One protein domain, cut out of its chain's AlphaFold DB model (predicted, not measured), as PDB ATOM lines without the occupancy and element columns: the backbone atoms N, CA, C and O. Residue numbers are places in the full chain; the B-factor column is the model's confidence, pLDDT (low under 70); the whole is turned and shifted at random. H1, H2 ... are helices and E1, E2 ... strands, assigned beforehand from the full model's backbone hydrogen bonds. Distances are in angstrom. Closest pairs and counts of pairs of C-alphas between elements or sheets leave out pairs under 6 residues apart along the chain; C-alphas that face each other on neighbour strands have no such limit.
ATOM      1  N   PRO A  81      31.605  56.885  47.816       95.31
ATOM      2  CA  PRO A  81      31.603  57.288  46.409       95.31
ATOM      3  C   PRO A  81      30.915  56.295  45.464       95.31
ATOM      4  O   PRO A  81      30.562  56.658  44.347       95.31
ATOM      5  N   PHE A  82      30.720  55.037  45.869       95.06
ATOM      6  CA  PHE A  82      30.013  54.031  45.067       95.06
ATOM      7  C   PHE A  82      28.481  54.142  45.144       95.06
ATOM      8  O   PHE A  82      27.800  53.548  44.312       95.06
ATOM      9  N   PHE A  83      27.941  54.910  46.098       92.81
ATOM     10  CA  PHE A  83      26.505  55.206  46.217       92.81
ATOM     11  C   PHE A  83      26.165  56.669  45.909       92.81
ATOM     12  O   PHE A  83      25.010  57.073  46.036       92.81
ATOM     13  N   ASP A  84      27.164  57.460  45.520       88.56
ATOM     14  CA  ASP A  84      26.994  58.853  45.141       88.56
ATOM     15  C   ASP A  84      26.931  58.998  43.615       88.56
ATOM     16  O   ASP A  84      27.948  58.965  42.919       88.56
ATOM     17  N   ASP A  85      25.718  59.180  43.095       89.25
ATOM     18  CA  ASP A  85      25.481  59.452  41.674       89.25
ATOM     19  C   ASP A  85      25.636  60.940  41.308       89.25
ATOM     20  O   ASP A  85      25.500  61.300  40.139       89.25
ATOM     21  N   SER A  86      25.909  61.821  42.279       92.06
ATOM     22  CA  SER A  86      26.070  63.257  42.020       92.06
ATOM     23  C   SER A  86      27.454  63.622  41.475       92.06
ATOM     24  O   SER A  86      27.599  64.638  40.791       92.06
ATOM     25  N   ALA A  87      28.464  62.790  41.743       92.81
ATOM     26  CA  ALA A  87      29.823  63.004  41.276       92.81
ATOM     27  C   ALA A  87      29.944  62.822  39.753       92.81
ATOM     28  O   ALA A  87      29.411  61.879  39.164       92.81
ATOM     29  N   VAL A  88      30.711  63.707  39.114       94.44
ATOM     30  CA  VAL A  88      31.035  63.593  37.687       94.44
ATOM     31  C   VAL A  88      31.892  62.343  37.461       94.44
ATOM     32  O   VAL A  88      32.848  62.097  38.196       94.44
ATOM     33  N   LYS A  89      31.536  61.553  36.443       95.62
ATOM     34  CA  LYS A  89      32.271  60.354  36.020       95.62
ATOM     35  C   LYS A  89      33.106  60.674  34.781       95.62
ATOM     36  O   LYS A  89      32.692  60.389  33.663       95.62
ATOM     37  N   ASP A  90      34.232  61.344  34.993       95.44
ATOM     38  CA  ASP A  90      35.168  61.805  33.957       95.44
ATOM     39  C   ASP A  90      36.525  61.082  33.985       95.44
ATOM     40  O   ASP A  90      37.408  61.397  33.190       95.44
ATOM     41  N   HIS A  91      36.688  60.104  34.876       97.25
ATOM     42  CA  HIS A  91      37.860  59.239  34.939       97.25
ATOM     43  C   HIS A  91      37.533  57.866  34.361       97.25
ATOM     44  O   HIS A  91      36.385  57.426  34.370       97.25
ATOM     45  N   VAL A  92      38.547  57.169  33.865       97.81
ATOM     46  CA  VAL A  92      38.411  55.818  33.328       97.81
ATOM     47  C   VAL A  92      39.232  54.833  34.148       97.81
ATOM     48  O   VAL A  92      40.359  55.114  34.559       97.81
ATOM     49  N   PHE A  93      38.651  53.665  34.388       97.81
ATOM     50  CA  PHE A  93      39.246  52.564  35.131       97.81
ATOM     51  C   PHE A  93      39.116  51.265  34.332       97.81
ATOM     52  O   PHE A  93      38.068  50.998  33.745       97.81
ATOM     53  N   VAL A  94      40.167  50.445  34.334       96.81
ATOM     54  CA  VAL A  94      40.123  49.082  33.793       96.81
ATOM     55  C   VAL A  94      40.086  48.108  34.965       96.81
ATOM     56  O   VAL A  94      41.024  48.063  35.758       96.81
ATOM     57  N   ASP A  95      39.023  47.311  35.058       94.94
ATOM     58  CA  ASP A  95      38.972  46.156  35.948       94.94
ATOM     59  C   ASP A  95      39.920  45.083  35.417       94.94
ATOM     60  O   ASP A  95      39.584  44.259  34.559       94.94
ATOM     61  N   GLU A  96      41.146  45.130  35.933       91.00
ATOM     62  CA  GLU A  96      42.202  44.218  35.543       91.00
ATOM     63  C   GLU A  96      41.748  42.773  35.697       91.00
ATOM     64  O   GLU A  96      42.019  42.006  34.785       91.00
ATOM     65  N   PHE A  97      41.006  42.405  36.748       88.94
ATOM     66  CA  PHE A  97      40.618  41.019  37.055       88.94
ATOM     67  C   PHE A  97      39.656  40.417  36.035       88.94
ATOM     68  O   PHE A  97      39.717  39.215  35.781       88.94
ATOM     69  N   THR A  98      38.839  41.258  35.409       91.69
ATOM     70  CA  THR A  98      37.932  40.873  34.323       91.69
ATOM     71  C   THR A  98      38.618  40.962  32.951       91.69
ATOM     72  O   THR A  98      38.227  40.276  32.007       91.69
ATOM     73  N   CYS A  99      39.679  41.764  32.819       94.12
ATOM     74  CA  CYS A  99      40.384  41.962  31.557       94.12
ATOM     75  C   CYS A  99      41.044  40.674  31.025       94.12
ATOM     76  O   CYS A  99      41.966  40.122  31.627       94.12
ATOM     77  N   ILE A 100      40.641  40.261  29.820       94.00
ATOM     78  CA  ILE A 100      41.197  39.103  29.096       94.00
ATOM     79  C   ILE A 100      42.323  39.464  28.113       94.00
ATOM     80  O   ILE A 100      42.688  38.651  27.266       94.00
ATOM     81  N   GLY A 101      42.831  40.698  28.146       94.12
ATOM     82  CA  GLY A 101      43.972  41.094  27.313       94.12
ATOM     83  C   GLY A 101      43.704  41.146  25.803       94.12
ATOM     84  O   GLY A 101      44.619  40.918  25.015       94.12
ATOM     85  N   CYS A 102      42.472  41.449  25.370       95.31
ATOM     86  CA  CYS A 102      42.097  41.464  23.944       95.31
ATOM     87  C   CYS A 102      42.757  42.584  23.112       95.31
ATOM     88  O   CYS A 102      42.766  42.511  21.885       95.31
ATOM     89  N   ARG A 103      43.318  43.611  23.771       96.75
ATOM     90  CA  ARG A 103      44.051  44.756  23.181       96.75
ATOM     91  C   ARG A 103      43.241  45.729  22.324       96.75
ATOM     92  O   ARG A 103      43.817  46.665  21.779       96.75
ATOM     93  N   ILE A 104      41.925  45.560  22.231       97.75
ATOM     94  CA  ILE A 104      41.078  46.443  21.421       97.75
ATOM     95  C   ILE A 104      41.152  47.888  21.935       97.75
ATOM     96  O   ILE A 104      41.420  48.791  21.149       97.75
ATOM     97  N   CYS A 105      41.031  48.106  23.247       97.94
ATOM     98  CA  CYS A 105      41.102  49.442  23.845       97.94
ATOM     99  C   CYS A 105      42.432  50.165  23.575       97.94
ATOM    100  O   CYS A 105      42.423  51.337  23.210       97.94
ATOM    101  N   ALA A 106      43.562  49.455  23.674       97.69
ATOM    102  CA  ALA A 106      44.890  49.996  23.385       97.69
ATOM    103  C   ALA A 106      45.071  50.350  21.899       97.69
ATOM    104  O   ALA A 106      45.803  51.276  21.572       97.69
ATOM    105  N   ASN A 107      44.377  49.659  20.989       97.56
ATOM    106  CA  ASN A 107      44.372  50.019  19.570       97.56
ATOM    107  C   ASN A 107      43.452  51.214  19.272       97.56
ATOM    108  O   ASN A 107      43.784  52.034  18.419       97.56
ATOM    109  N   VAL A 108      42.303  51.305  19.949       97.75
ATOM    110  CA  VAL A 108      41.312  52.376  19.747       97.75
ATOM    111  C   VAL A 108      41.792  53.702  20.342       97.75
ATOM    112  O   VAL A 108      41.710  54.739  19.687       97.75
ATOM    113  N   CYS A 109      42.325  53.680  21.566       97.81
ATOM    114  CA  CYS A 109      42.765  54.876  22.281       97.81
ATOM    115  C   CYS A 109      44.132  54.645  22.966       97.81
ATOM    116  O   CYS A 109      44.212  54.586  24.197       97.81
ATOM    117  N   PRO A 110      45.231  54.543  22.189       97.25
ATOM    118  CA  PRO A 110      46.579  54.261  22.706       97.25
ATOM    119  C   PRO A 110      47.143  55.365  23.609       97.25
ATOM    120  O   PRO A 110      48.124  55.154  24.312       97.25
ATOM    121  N   SER A 111      46.557  56.566  23.582       96.62
ATOM    122  CA  SER A 111      46.940  57.657  24.484       96.62
ATOM    123  C   SER A 111      46.434  57.468  25.915       96.62
ATOM    124  O   SER A 111      46.889  58.188  26.796       96.62
ATOM    125  N   VAL A 112      45.458  56.580  26.124       98.00
ATOM    126  CA  VAL A 112      44.795  56.327  27.414       98.00
ATOM    127  C   VAL A 112      45.047  54.904  27.880       98.00
ATOM    128  O   VAL A 112      45.292  54.702  29.067       98.00
ATOM    129  N   PHE A 113      44.993  53.929  26.969       98.12
ATOM    130  CA  PHE A 113      45.128  52.517  27.303       98.12
ATOM    131  C   PHE A 113      46.434  51.927  26.784       98.12
ATOM    132  O   PHE A 113      46.768  52.076  25.609       98.12
ATOM    133  N   GLU A 114      47.107  51.158  27.631       97.06
ATOM    134  CA  GLU A 114      48.240  50.315  27.251       97.06
ATOM    135  C   GLU A 114      48.003  48.864  27.670       97.06
ATOM    136  O   GLU A 114      47.099  48.571  28.454       97.06
ATOM    137  N   ILE A 115      48.805  47.944  27.138       96.25
ATOM    138  CA  ILE A 115      48.834  46.557  27.600       96.25
ATOM    139  C   ILE A 115      50.094  46.368  28.431       96.25
ATOM    140  O   ILE A 115      51.192  46.579  27.930       96.25
ATOM    141  N   GLU A 116      49.928  45.944  29.678       92.31
ATOM    142  CA  GLU A 116      51.040  45.567  30.543       92.31
ATOM    143  C   GLU A 116      51.635  44.242  30.047       92.31
ATOM    144  O   GLU A 116      50.927  43.234  29.944       92.31
ATOM    145  N   ASP A 117      52.936  44.235  29.755       89.19
ATOM    146  CA  ASP A 117      53.615  43.081  29.154       89.19
ATOM    147  C   ASP A 117      53.668  41.865  30.094       89.19
ATOM    148  O   ASP A 117      53.466  40.731  29.652       89.19
ATOM    149  N   ASP A 118      53.863  42.090  31.397       87.19
ATOM    150  CA  ASP A 118      54.042  41.015  32.386       87.19
ATOM    151  C   ASP A 118      52.770  40.172  32.579       87.19
ATOM    152  O   ASP A 118      52.804  38.938  32.674       87.19
ATOM    153  N   PHE A 119      51.610  40.830  32.611       90.19
ATOM    154  CA  PHE A 119      50.331  40.178  32.901       90.19
ATOM    155  C   PHE A 119      49.444  40.021  31.667       90.19
ATOM    156  O   PHE A 119      48.518  39.207  31.696       90.19
ATOM    157  N   GLY A 120      49.726  40.753  30.586       91.62
ATOM    158  CA  GLY A 120      48.925  40.772  29.365       91.62
ATOM    159  C   GLY A 120      47.576  41.476  29.527       91.62
ATOM    160  O   GLY A 120      46.659  41.195  28.760       91.62
ATOM    161  N   ARG A 121      47.426  42.347  30.532       91.94
ATOM    162  CA  ARG A 121      46.170  43.046  30.860       91.94
ATOM    163  C   ARG A 121      46.211  44.483  30.358       91.94
ATOM    164  O   ARG A 121      47.279  45.078  30.257       91.94
ATOM    165  N   ALA A 122      45.045  45.032  30.034       96.12
ATOM    166  CA  ALA A 122      44.939  46.447  29.710       96.12
ATOM    167  C   ALA A 122      45.057  47.299  30.981       96.12
ATOM    168  O   ALA A 122      44.577  46.900  32.042       96.12
ATOM    169  N   ARG A 123      45.655  48.480  30.852       94.62
ATOM    170  CA  ARG A 123      45.770  49.495  31.899       94.62
ATOM    171  C   ARG A 123      45.468  50.871  31.362       94.62
ATOM    172  O   ARG A 123      45.631  51.124  30.172       94.62
ATOM    173  N   VAL A 124      45.064  51.758  32.262       97.00
ATOM    174  CA  VAL A 124      44.960  53.184  31.969       97.00
ATOM    175  C   VAL A 124      46.303  53.834  32.282       97.00
ATOM    176  O   VAL A 124      46.689  53.917  33.445       97.00
ATOM    177  N   CYS A 125      47.025  54.286  31.259       95.25
ATOM    178  CA  CYS A 125      48.296  55.000  31.419       95.25
ATOM    179  C   CYS A 125      48.102  56.521  31.546       95.25
ATOM    180  O   CYS A 125      48.987  57.234  32.019       95.25
ATOM    181  N   SER A 126      46.936  57.037  31.146       96.00
ATOM    182  CA  SER A 126      46.608  58.461  31.200       96.00
ATOM    183  C   SER A 126      45.103  58.670  31.296       96.00
ATOM    184  O   SER A 126      44.341  58.114  30.515       96.00
ATOM    185  N   GLN A 127      44.677  59.564  32.188       96.56
ATOM    186  CA  GLN A 127      43.287  60.040  32.261       96.56
ATOM    187  C   GLN A 127      42.985  61.137  31.220       96.56
ATOM    188  O   GLN A 127      41.877  61.656  31.140       96.56
ATOM    189  N   ARG A 128      43.981  61.538  30.418       94.00
ATOM    190  CA  ARG A 128      43.851  62.575  29.389       94.00
ATOM    191  C   ARG A 128      43.706  61.919  28.022       94.00
ATOM    192  O   ARG A 128      44.690  61.437  27.465       94.00
ATOM    193  N   GLY A 129      42.498  61.952  27.470       93.06
ATOM    194  CA  GLY A 129      42.198  61.454  26.129       93.06
ATOM    195  C   GLY A 129      40.908  62.039  25.566       93.06
ATOM    196  O   GLY A 129      40.191  62.760  26.257       93.06
ATOM    197  N   SER A 130      40.627  61.741  24.294       96.00
ATOM    198  CA  SER A 130      39.346  62.104  23.676       96.00
ATOM    199  C   SER A 130      38.223  61.267  24.301       96.00
ATOM    200  O   SER A 130      38.308  60.039  24.216       96.00
ATOM    201  N   PRO A 131      37.170  61.878  24.880       96.69
ATOM    202  CA  PRO A 131      36.051  61.135  25.458       96.69
ATOM    203  C   PRO A 131      35.375  60.191  24.460       96.69
ATOM    204  O   PRO A 131      34.965  59.104  24.842       96.69
ATOM    205  N   GLU A 132      35.321  60.573  23.181       97.38
ATOM    206  CA  GLU A 132      34.755  59.746  22.107       97.38
ATOM    207  C   GLU A 132      35.568  58.460  21.907       97.38
ATOM    208  O   GLU A 132      35.012  57.372  21.940       97.38
ATOM    209  N   LEU A 133      36.900  58.565  21.812       97.88
ATOM    210  CA  LEU A 133      37.770  57.390  21.661       97.88
ATOM    211  C   LEU A 133      37.791  56.513  22.918       97.88
ATOM    212  O   LEU A 133      37.955  55.298  22.825       97.88
ATOM    213  N   ILE A 134      37.657  57.118  24.103       98.19
ATOM    214  CA  ILE A 134      37.523  56.359  25.350       98.19
ATOM    215  C   ILE A 134      36.201  55.586  25.340       98.19
ATOM    216  O   ILE A 134      36.203  54.400  25.660       98.19
ATOM    217  N   GLN A 135      35.100  56.220  24.927       98.12
ATOM    218  CA  GLN A 135      33.804  55.558  24.822       98.12
ATOM    219  C   GLN A 135      33.828  54.427  23.786       98.12
ATOM    220  O   GLN A 135      33.402  53.322  24.103       98.12
ATOM    221  N   ASP A 136      34.421  54.646  22.610       98.12
ATOM    222  CA  ASP A 136      34.586  53.603  21.592       98.12
ATOM    223  C   ASP A 136      35.391  52.406  22.129       98.12
ATOM    224  O   ASP A 136      35.079  51.247  21.842       98.12
ATOM    225  N   ALA A 137      36.431  52.664  22.929       98.25
ATOM    226  CA  ALA A 137      37.231  51.618  23.560       98.25
ATOM    227  C   ALA A 137      36.437  50.834  24.620       98.25
ATOM    228  O   ALA A 137      36.611  49.616  24.715       98.25
ATOM    229  N   ILE A 138      35.580  51.517  25.388       98.12
ATOM    230  CA  ILE A 138      34.660  50.904  26.359       98.12
ATOM    231  C   ILE A 138      33.663  50.002  25.630       98.12
ATOM    232  O   ILE A 138      33.589  48.814  25.935       98.12
ATOM    233  N   ASP A 139      32.975  50.533  24.620       98.06
ATOM    234  CA  ASP A 139      31.928  49.824  23.873       98.06
ATOM    235  C   ASP A 139      32.481  48.634  23.068       98.06
ATOM    236  O   ASP A 139      31.762  47.684  22.760       98.06
ATOM    237  N   SER A 140      33.775  48.662  22.741       97.50
ATOM    238  CA  SER A 140      34.456  47.582  22.023       97.50
ATOM    239  C   SER A 140      35.058  46.509  22.944       97.50
ATOM    240  O   SER A 140      35.697  45.570  22.456       97.50
ATOM    241  N   CYS A 141      34.909  46.629  24.267       98.00
ATOM    242  CA  CYS A 141      35.453  45.662  25.216       98.00
ATOM    243  C   CYS A 141      34.603  44.373  25.244       98.00
ATOM    244  O   CYS A 141      33.434  44.421  25.604       98.00
ATOM    245  N   PRO A 142      35.163  43.183  24.954       97.31
ATOM    246  CA  PRO A 142      34.384  41.942  24.864       97.31
ATOM    247  C   PRO A 142      33.921  41.378  26.218       97.31
ATOM    248  O   PRO A 142      33.195  40.388  26.249       97.31
ATOM    249  N   VAL A 143      34.413  41.941  27.323       95.56
ATOM    250  CA  VAL A 143      34.163  41.473  28.697       95.56
ATOM    251  C   VAL A 143      33.752  42.617  29.628       95.56
ATOM    252  O   VAL A 143      33.794  42.449  30.841       95.56
ATOM    253  N   ASP A 144      33.412  43.784  29.070       96.25
ATOM    254  CA  ASP A 144      32.918  44.959  29.804       96.25
ATOM    255  C   ASP A 144      33.794  45.396  30.996       96.25
ATOM    256  O   ASP A 144      33.304  45.918  31.994       96.25
ATOM    257  N   CYS A 145      35.114  45.196  30.905       96.12
ATOM    258  CA  CYS A 145      36.050  45.477  32.000       96.12
ATOM    259  C   CYS A 145      36.528  46.937  32.071       96.12
ATOM    260  O   CYS A 145      37.524  47.211  32.734       96.12
ATOM    261  N   ILE A 146      35.926  47.866  31.326       97.94
ATOM    262  CA  ILE A 146      36.343  49.276  31.288       97.94
ATOM    263  C   ILE A 146      35.173  50.129  31.762       97.94
ATOM    264  O   ILE A 146      34.053  49.970  31.284       97.94
ATOM    265  N   HIS A 147      35.427  51.029  32.708       97.50
ATOM    266  CA  HIS A 147      34.384  51.755  33.422       97.50
ATOM    267  C   HIS A 147      34.702  53.245  33.510       97.50
ATOM    268  O   HIS A 147      35.817  53.623  33.871       97.50
ATOM    269  N   TRP A 148      33.693  54.082  33.265       97.69
ATOM    270  CA  TRP A 148      33.707  55.472  33.716       97.69
ATOM    271  C   TRP A 148      33.521  55.527  35.232       97.69
ATOM    272  O   TRP A 148      32.612  54.903  35.785       97.69
ATOM    273  N   THR A 149      34.364  56.299  35.901       97.19
ATOM    274  CA  THR A 149      34.413  56.454  37.352       97.19
ATOM    275  C   THR A 149      34.586  57.925  37.716       97.19
ATOM    276  O   THR A 149      35.032  58.743  36.910       97.19
ATOM    277  N   SER A 150      34.203  58.292  38.936       97.12
ATOM    278  CA  SER A 150      34.632  59.570  39.508       97.12
ATOM    279  C   SER A 150      36.079  59.475  39.997       97.12
ATOM    280  O   SER A 150      36.577  58.384  40.282       97.12
ATOM    281  N   ALA A 151      36.748  60.617  40.180       95.38
ATOM    282  CA  ALA A 151      38.096  60.655  40.756       95.38
ATOM    283  C   ALA A 151      38.182  59.931  42.119       95.38
ATOM    284  O   ALA A 151      39.152  59.230  42.407       95.38
ATOM    285  N   ALA A 152      37.135  60.055  42.944       95.69
ATOM    286  CA  ALA A 152      37.044  59.389  44.240       95.69
ATOM    287  C   ALA A 152      36.920  57.862  44.099       95.69
ATOM    288  O   ALA A 152      37.620  57.119  44.786       95.69
ATOM    289  N   GLN A 153      36.070  57.388  43.182       96.94
ATOM    290  CA  GLN A 153      35.944  55.960  42.883       96.94
ATOM    291  C   GLN A 153      37.255  55.389  42.336       96.94
ATOM    292  O   GLN A 153      37.690  54.342  42.805       96.94
ATOM    293  N   LEU A 154      37.906  56.084  41.397       96.25
ATOM    294  CA  LEU A 154      39.185  55.659  40.829       96.25
ATOM    295  C   LEU A 154      40.240  55.463  41.925       96.25
ATOM    296  O   LEU A 154      40.855  54.402  41.990       96.25
ATOM    297  N   SER A 155      40.391  56.440  42.824       94.00
ATOM    298  CA  SER A 155      41.360  56.361  43.924       94.00
ATOM    299  C   SER A 155      41.139  55.130  44.817       94.00
ATOM    300  O   SER A 155      42.096  54.440  45.176       94.00
ATOM    301  N   LEU A 156      39.879  54.807  45.132       94.94
ATOM    302  CA  LEU A 156      39.531  53.628  45.930       94.94
ATOM    303  C   LEU A 156      39.782  52.318  45.171       94.94
ATOM    304  O   LEU A 156      40.319  51.372  45.746       94.94
ATOM    305  N   LEU A 157      39.425  52.263  43.887       95.44
ATOM    306  CA  LEU A 157      39.616  51.082  43.044       95.44
ATOM    307  C   LEU A 157      41.103  50.768  42.844       95.44
ATOM    308  O   LEU A 157      41.511  49.625  43.017       95.44
ATOM    309  N   GLU A 158      41.930  51.773  42.554       91.81
ATOM    310  CA  GLU A 158      43.381  51.600  42.420       91.81
ATOM    311  C   GLU A 158      44.026  51.116  43.726       91.81
ATOM    312  O   GLU A 158      44.916  50.262  43.696       91.81
ATOM    313  N   SER A 159      43.561  51.616  44.878       88.94
ATOM    314  CA  SER A 159      44.042  51.165  46.191       88.94
ATOM    315  C   SER A 159      43.759  49.682  46.436       88.94
ATOM    316  O   SER A 159      44.604  48.987  46.998       88.94
ATOM    317  N   GLU A 160      42.593  49.185  46.020       89.56
ATOM    318  CA  GLU A 160      42.245  47.768  46.161       89.56
ATOM    319  C   GLU A 160      42.978  46.895  45.138       89.56
ATOM    320  O   GLU A 160      43.553  45.874  45.511       89.56
ATOM    321  N   THR A 161      43.047  47.314  43.871       88.62
ATOM    322  CA  THR A 161      43.742  46.560  42.812       88.62
ATOM    323  C   THR A 161      45.215  46.323  43.148       88.62
ATOM    324  O   THR A 161      45.730  45.238  42.886       88.62
ATOM    325  N   ARG A 162      45.893  47.280  43.804       84.44
ATOM    326  CA  ARG A 162      47.295  47.124  44.248       84.44
ATOM    327  C   ARG A 162      47.511  45.999  45.268       84.44
ATOM    328  O   ARG A 162      48.644  45.550  45.421       84.44
ATOM    329  N   ARG A 163      46.467  45.550  45.971       79.31
ATOM    330  CA  ARG A 163      46.560  44.536  47.043       79.31
ATOM    331  C   ARG A 163      46.390  43.118  46.541       79.31
ATOM    332  O   ARG A 163      46.763  42.170  47.225       79.31
ATOM    333  N   ILE A 164      45.734  42.972  45.400       82.75
ATOM    334  CA  ILE A 164      45.306  41.673  44.918       82.75
ATOM    335  C   ILE A 164      46.414  41.133  44.026       82.75
ATOM    336  O   ILE A 164      46.869  41.793  43.090       82.75
ATOM    337  N   GLU A 165      46.859  39.919  44.332       83.12
ATOM    338  CA  GLU A 165      47.872  39.249  43.532       83.12
ATOM    339  C   GLU A 165      47.338  39.007  42.117       83.12
ATOM    340  O   GLU A 165      46.298  38.376  41.901       83.12
ATOM    341  N   ARG A 166      48.063  39.544  41.138       84.12
ATOM    342  CA  ARG A 166      47.724  39.424  39.725       84.12
ATOM    343  C   ARG A 166      48.309  38.130  39.185       84.12
ATOM    344  O   ARG A 166      49.472  37.814  39.410       84.12
ATOM    345  N   VAL A 167      47.513  37.418  38.398       83.94
ATOM    346  CA  VAL A 167      47.993  36.302  37.576       83.94
ATOM    347  C   VAL A 167      48.021  36.717  36.112       83.94
ATOM    348  O   VAL A 167      47.221  37.547  35.674       83.94
ATOM    349  N   ASN A 168      48.930  36.138  35.335       88.00
ATOM    350  CA  ASN A 168      48.958  36.353  33.892       88.00
ATOM    351  C   ASN A 168      47.635  35.891  33.244       88.00
ATOM    352  O   ASN A 168      47.054  34.890  33.672       88.00
ATOM    353  N   VAL A 169      47.169  36.584  32.199       83.38
ATOM    354  CA  VAL A 169      45.913  36.257  31.491       83.38
ATOM    355  C   VAL A 169      45.885  34.810  30.981       83.38
ATOM    356  O   VAL A 169      44.841  34.164  31.037       83.38
ATOM    357  N   GLY A 170      47.018  34.255  30.539       83.62
ATOM    358  CA  GLY A 170      47.096  32.854  30.114       83.62
ATOM    359  C   GLY A 170      46.787  31.866  31.244       83.62
ATOM    360  O   GLY A 170      46.066  30.892  31.033       83.62
ATOM    361  N   LEU A 171      47.274  32.146  32.458       84.25
ATOM    362  CA  LEU A 171      46.979  31.362  33.665       84.25
ATOM    363  C   LEU A 171      45.541  31.598  34.142       84.25
ATOM    364  O   LEU A 171      44.866  30.652  34.544       84.25
ATOM    365  N   MET A 172      45.051  32.835  34.029       82.56
ATOM    366  CA  MET A 172      43.663  33.186  34.335       82.56
ATOM    367  C   MET A 172      42.673  32.395  33.482       82.56
ATOM    368  O   MET A 172      41.753  31.771  34.007       82.56
ATOM    369  N   ASN A 173      42.906  32.343  32.170       83.06
ATOM    370  CA  ASN A 173      42.080  31.578  31.238       83.06
ATOM    371  C   ASN A 173      42.173  30.060  31.475       83.06
ATOM    372  O   ASN A 173      41.274  29.322  31.079       83.06
ATOM    373  N   ALA A 174      43.230  29.591  32.148       86.12
ATOM    374  CA  ALA A 174      43.369  28.213  32.617       86.12
ATOM    375  C   ALA A 174      42.698  27.958  33.985       86.12
ATOM    376  O   ALA A 174      42.850  26.875  34.549       86.12
ATOM    377  N   GLY A 175      41.957  28.934  34.524       81.19
ATOM    378  CA  GLY A 175      41.236  28.833  35.794       81.19
ATOM    379  C   GLY A 175      42.092  29.093  37.036       81.19
ATOM    380  O   GLY A 175      41.659  28.773  38.140       81.19
ATOM    381  N   MET A 176      43.300  29.645  36.879       80.38
ATOM    382  CA  MET A 176      44.140  30.063  38.006       80.38
ATOM    383  C   MET A 176      43.891  31.529  38.376       80.38
ATOM    384  O   MET A 176      43.516  32.339  37.536       80.38
ATOM    385  N   GLY A 177      44.155  31.897  39.629       75.44
ATOM    386  CA  GLY A 177      43.942  33.255  40.139       75.44
ATOM    387  C   GLY A 177      42.594  33.443  40.828       75.44
ATOM    388  O   GLY A 177      41.781  32.525  40.927       75.44
ATOM    389  N   VAL A 178      42.384  34.645  41.361       76.19
ATOM    390  CA  VAL A 178      41.193  34.970  42.146       76.19
ATOM    391  C   VAL A 178      40.210  35.748  41.276       76.19
ATOM    392  O   VAL A 178      40.548  36.794  40.729       76.19
ATOM    393  N   SER A 179      38.978  35.249  41.174       77.81
ATOM    394  CA  SER A 179      37.864  36.010  40.608       77.81
ATOM    395  C   SER A 179      37.306  36.930  41.689       77.81
ATOM    396  O   SER A 179      36.632  36.477  42.616       77.81
ATOM    397  N   VAL A 180      37.586  38.222  41.575       85.12
ATOM    398  CA  VAL A 180      37.178  39.249  42.540       85.12
ATOM    399  C   VAL A 180      36.335  40.320  41.864       85.12
ATOM    400  O   VAL A 180      36.514  40.613  40.692       85.12
ATOM    401  N   ASN A 181      35.416  40.923  42.621       91.44
ATOM    402  CA  ASN A 181      34.717  42.133  42.196       91.44
ATOM    403  C   ASN A 181      35.336  43.314  42.947       91.44
ATOM    404  O   ASN A 181      35.035  43.524  44.128       91.44
ATOM    405  N   VAL A 182      36.217  44.046  42.262       92.88
ATOM    406  CA  VAL A 182      36.996  45.142  42.851       92.88
ATOM    407  C   VAL A 182      36.109  46.285  43.358       92.88
ATOM    408  O   VAL A 182      36.379  46.833  44.422       92.88
ATOM    409  N   PHE A 183      34.984  46.571  42.696       95.25
ATOM    410  CA  PHE A 183      34.022  47.590  43.137       95.25
ATOM    411  C   PHE A 183      33.396  47.243  44.488       95.25
ATOM    412  O   PHE A 183      33.357  48.067  45.403       95.25
ATOM    413  N   ARG A 184      32.940  45.995  44.647       94.38
ATOM    414  CA  ARG A 184      32.378  45.515  45.915       94.38
ATOM    415  C   ARG A 184      33.427  45.521  47.022       94.38
ATOM    416  O   ARG A 184      33.099  45.859  48.155       94.38
ATOM    417  N   MET A 185      34.664  45.140  46.703       92.81
ATOM    418  CA  MET A 185      35.772  45.173  47.661       92.81
ATOM    419  C   MET A 185      36.064  46.600  48.120       92.81
ATOM    420  O   MET A 185      36.061  46.849  49.321       92.81
ATOM    421  N   ALA A 186      36.202  47.542  47.187       94.00
ATOM    422  CA  ALA A 186      36.453  48.946  47.490       94.00
ATOM    423  C   ALA A 186      35.338  49.563  48.345       94.00
ATOM    424  O   ALA A 186      35.627  50.208  49.357       94.00
ATOM    425  N   SER A 187      34.070  49.297  48.011       95.56
ATOM    426  CA  SER A 187      32.926  49.743  48.816       95.56
ATOM    427  C   SER A 187      32.948  49.148  50.227       95.56
ATOM    428  O   SER A 187      32.801  49.874  51.207       95.56
ATOM    429  N   ALA A 188      33.185  47.839  50.359       93.94
ATOM    430  CA  ALA A 188      33.219  47.170  51.659       93.94
ATOM    431  C   ALA A 188      34.392  47.648  52.534       93.94
ATOM    432  O   ALA A 188      34.228  47.856  53.739       93.94
ATOM    433  N   SER A 189      35.571  47.860  51.942       92.19
ATOM    434  CA  SER A 189      36.729  48.444  52.623       92.19
ATOM    435  C   SER A 189      36.418  49.853  53.129       92.19
ATOM    436  O   SER A 189      36.730  50.177  54.278       92.19
ATOM    437  N   TRP A 190      35.758  50.679  52.311       94.56
ATOM    438  CA  TRP A 190      35.319  52.019  52.700       94.56
ATOM    439  C   TRP A 190      34.323  51.982  53.871       94.56
ATOM    440  O   TRP A 190      34.529  52.650  54.885       94.56
ATOM    441  N   GLU A 191      33.295  51.132  53.800       94.56
ATOM    442  CA  GLU A 191      32.294  50.972  54.868       94.56
ATOM    443  C   GLU A 191      32.925  50.497  56.184       94.56
ATOM    444  O   GLU A 191      32.601  51.000  57.264       94.56
ATOM    445  N   LYS A 192      33.885  49.567  56.106       92.75
ATOM    446  CA  LYS A 192      34.647  49.089  57.266       92.75
ATOM    447  C   LYS A 192      35.457  50.215  57.913       92.75
ATOM    448  O   LYS A 192      35.534  50.267  59.144       92.75
ATOM    449  N   ARG A 193      36.063  51.113  57.123       92.25
ATOM    450  CA  ARG A 193      36.776  52.298  57.645       92.25
ATOM    451  C   ARG A 193      35.809  53.244  58.354       92.25
ATOM    452  O   ARG A 193      36.060  53.587  59.509       92.25
ATOM    453  N   GLN A 194      34.671  53.556  57.738       92.31
ATOM    454  CA  GLN A 194      33.646  54.400  58.357       92.31
ATOM    455  C   GLN A 194      33.120  53.843  59.676       92.31
ATOM    456  O   GLN A 194      33.024  54.569  60.666       92.31
ATOM    457  N   ALA A 195      32.843  52.540  59.740       92.12
ATOM    458  CA  ALA A 195      32.407  51.900  60.977       92.12
ATOM    459  C   ALA A 195      33.430  52.096  62.112       92.12
ATOM    460  O   ALA A 195      33.049  52.413  63.240       92.12
ATOM    461  N   LYS A 196      34.736  51.987  61.817       91.38
ATOM    462  CA  LYS A 196      35.809  52.252  62.794       91.38
ATOM    463  C   LYS A 196      35.843  53.720  63.238       91.38
ATOM    464  O   LYS A 196      36.093  53.987  64.414       91.38
ATOM    465  N   VAL A 197      35.622  54.666  62.323       90.25
ATOM    466  CA  VAL A 197      35.578  56.108  62.634       90.25
ATOM    467  C   VAL A 197      34.409  56.418  63.564       90.25
ATOM    468  O   VAL A 197      34.605  57.008  64.629       90.25
ATOM    469  N   LEU A 198      33.206  55.964  63.207       90.12
ATOM    470  CA  LEU A 198      31.997  56.177  63.999       90.12
ATOM    471  C   LEU A 198      32.097  55.524  65.381       90.12
ATOM    472  O   LEU A 198      31.715  56.142  66.373       90.12
ATOM    473  N   GLU A 199      32.675  54.323  65.476       91.12
ATOM    474  CA  GLU A 199      32.874  53.644  66.760       91.12
ATOM    475  C   GLU A 199      33.857  54.393  67.672       91.12
ATOM    476  O   GLU A 199      33.622  54.539  68.875       91.12
ATOM    477  N   LYS A 200      34.936  54.956  67.113       88.31
ATOM    478  CA  LYS A 200      35.848  55.818  67.881       88.31
ATOM    479  C   LYS A 200      35.152  57.079  68.388       88.31
ATOM    480  O   LYS A 200      35.358  57.456  69.542       88.31
ATOM    481  N   ILE A 201      34.332  57.725  67.559       87.94
ATOM    482  CA  ILE A 201      33.556  58.909  67.963       87.94
ATOM    483  C   ILE A 201      32.580  58.541  69.082       87.94
ATOM    484  O   ILE A 201      32.557  59.208  70.117       87.94
ATOM    485  N   ARG A 202      31.847  57.434  68.920       89.81
ATOM    486  CA  ARG A 202      30.939  56.884  69.934       89.81
ATOM    487  C   ARG A 202      31.660  56.650  71.264       89.81
ATOM    488  O   ARG A 202      31.175  57.079  72.309       89.81
ATOM    489  N   THR A 203      32.837  56.027  71.221       89.81
ATOM    490  CA  THR A 203      33.661  55.743  72.405       89.81
ATOM    491  C   THR A 203      34.127  57.032  73.092       89.81
ATOM    492  O   THR A 203      34.059  57.140  74.316       89.81
ATOM    493  N   ARG A 204      34.545  58.049  72.322       87.44
ATOM    494  CA  ARG A 204      34.930  59.369  72.859       87.44
ATOM    495  C   ARG A 204      33.757  60.069  73.550       87.44
ATOM    496  O   ARG A 204      33.935  60.566  74.660       87.44
TER     497      ARG A 204
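Overview. This is residues 81 to 204 of the 239 residues of an uncharacterized protein of Hordeum vulgare subsp. vulgare (UniProt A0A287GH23). A body of two small two-stranded sheets and short helices has one long helix, H5, running out of it, and residues 191 to 204 of H5 stick out free. In the body the pair E1 and E4 lies between H3 and H2, the hairpin E2 and E3 is beside E1 with H1 next to it, and H4 sits at the rim. The 124 printed residues, with named elements E1 H1 E2 E3 H2 E4 H3 H4 H5 in chain order, are of the mixed class; both sheets, E1 - E4 and E2 - E3, are antiparallel. The whole is flat, 55 by 35 by 19 A, and only just compact, close to loose, with a radius of gyration of the C-alphas of 16.2 A.

Along the chain. E1, residues 91 to 94, begins at C-alpha 91 (37.860, 59.239, 34.939). H1 is 104 to 108, E2 113 to 115, E3 122 to 124. H2, 131 to 139, is 12.1 A long; E4 is 146 to 149. H3, 151 to 161, is 15.3 A long; H4 is 169 to 173. H5, 182 to 204, is 33.3 A long and ends at C-alpha 204 (34.930, 59.369, 72.859).

Arrangement. E1 and E4 are antiparallel neighbours at 148 degrees, with N 93 and O 147 2.9 A apart. The closest C-alphas of E1 and H3, His 91 and Ala 151, are 6.0 A apart; those of H2 and E4, Ile 138 and Ile 146, 5.5 A. The closest C-alphas of E1 and E3 are Val 94 and Arg 123, 6.0 A. In the hairpin E2 and E3, N 114 and O 123 are 2.9 A apart. H1 touches H2, closest C-alphas Cys 105 and Ala 137, 4.4 A. H5 touches H3 with residues 182 to 186 alone, about perpendicular at 78 degrees, closest C-alphas Leu 156 and Ala 186, 5.8 A. H4 is apart from H3 and H5. In H1, H2, H3, H4 and H5 every O i to N i+4 pair is within hydrogen-bond range.

Size, cuts and confidence. The C-alphas farthest apart, Asn 107 and Arg 204, are 54.9 A apart. The printed part has no cut and no long link. Mean pLDDT of the printed part is 92.6, and no printed residue is under 70.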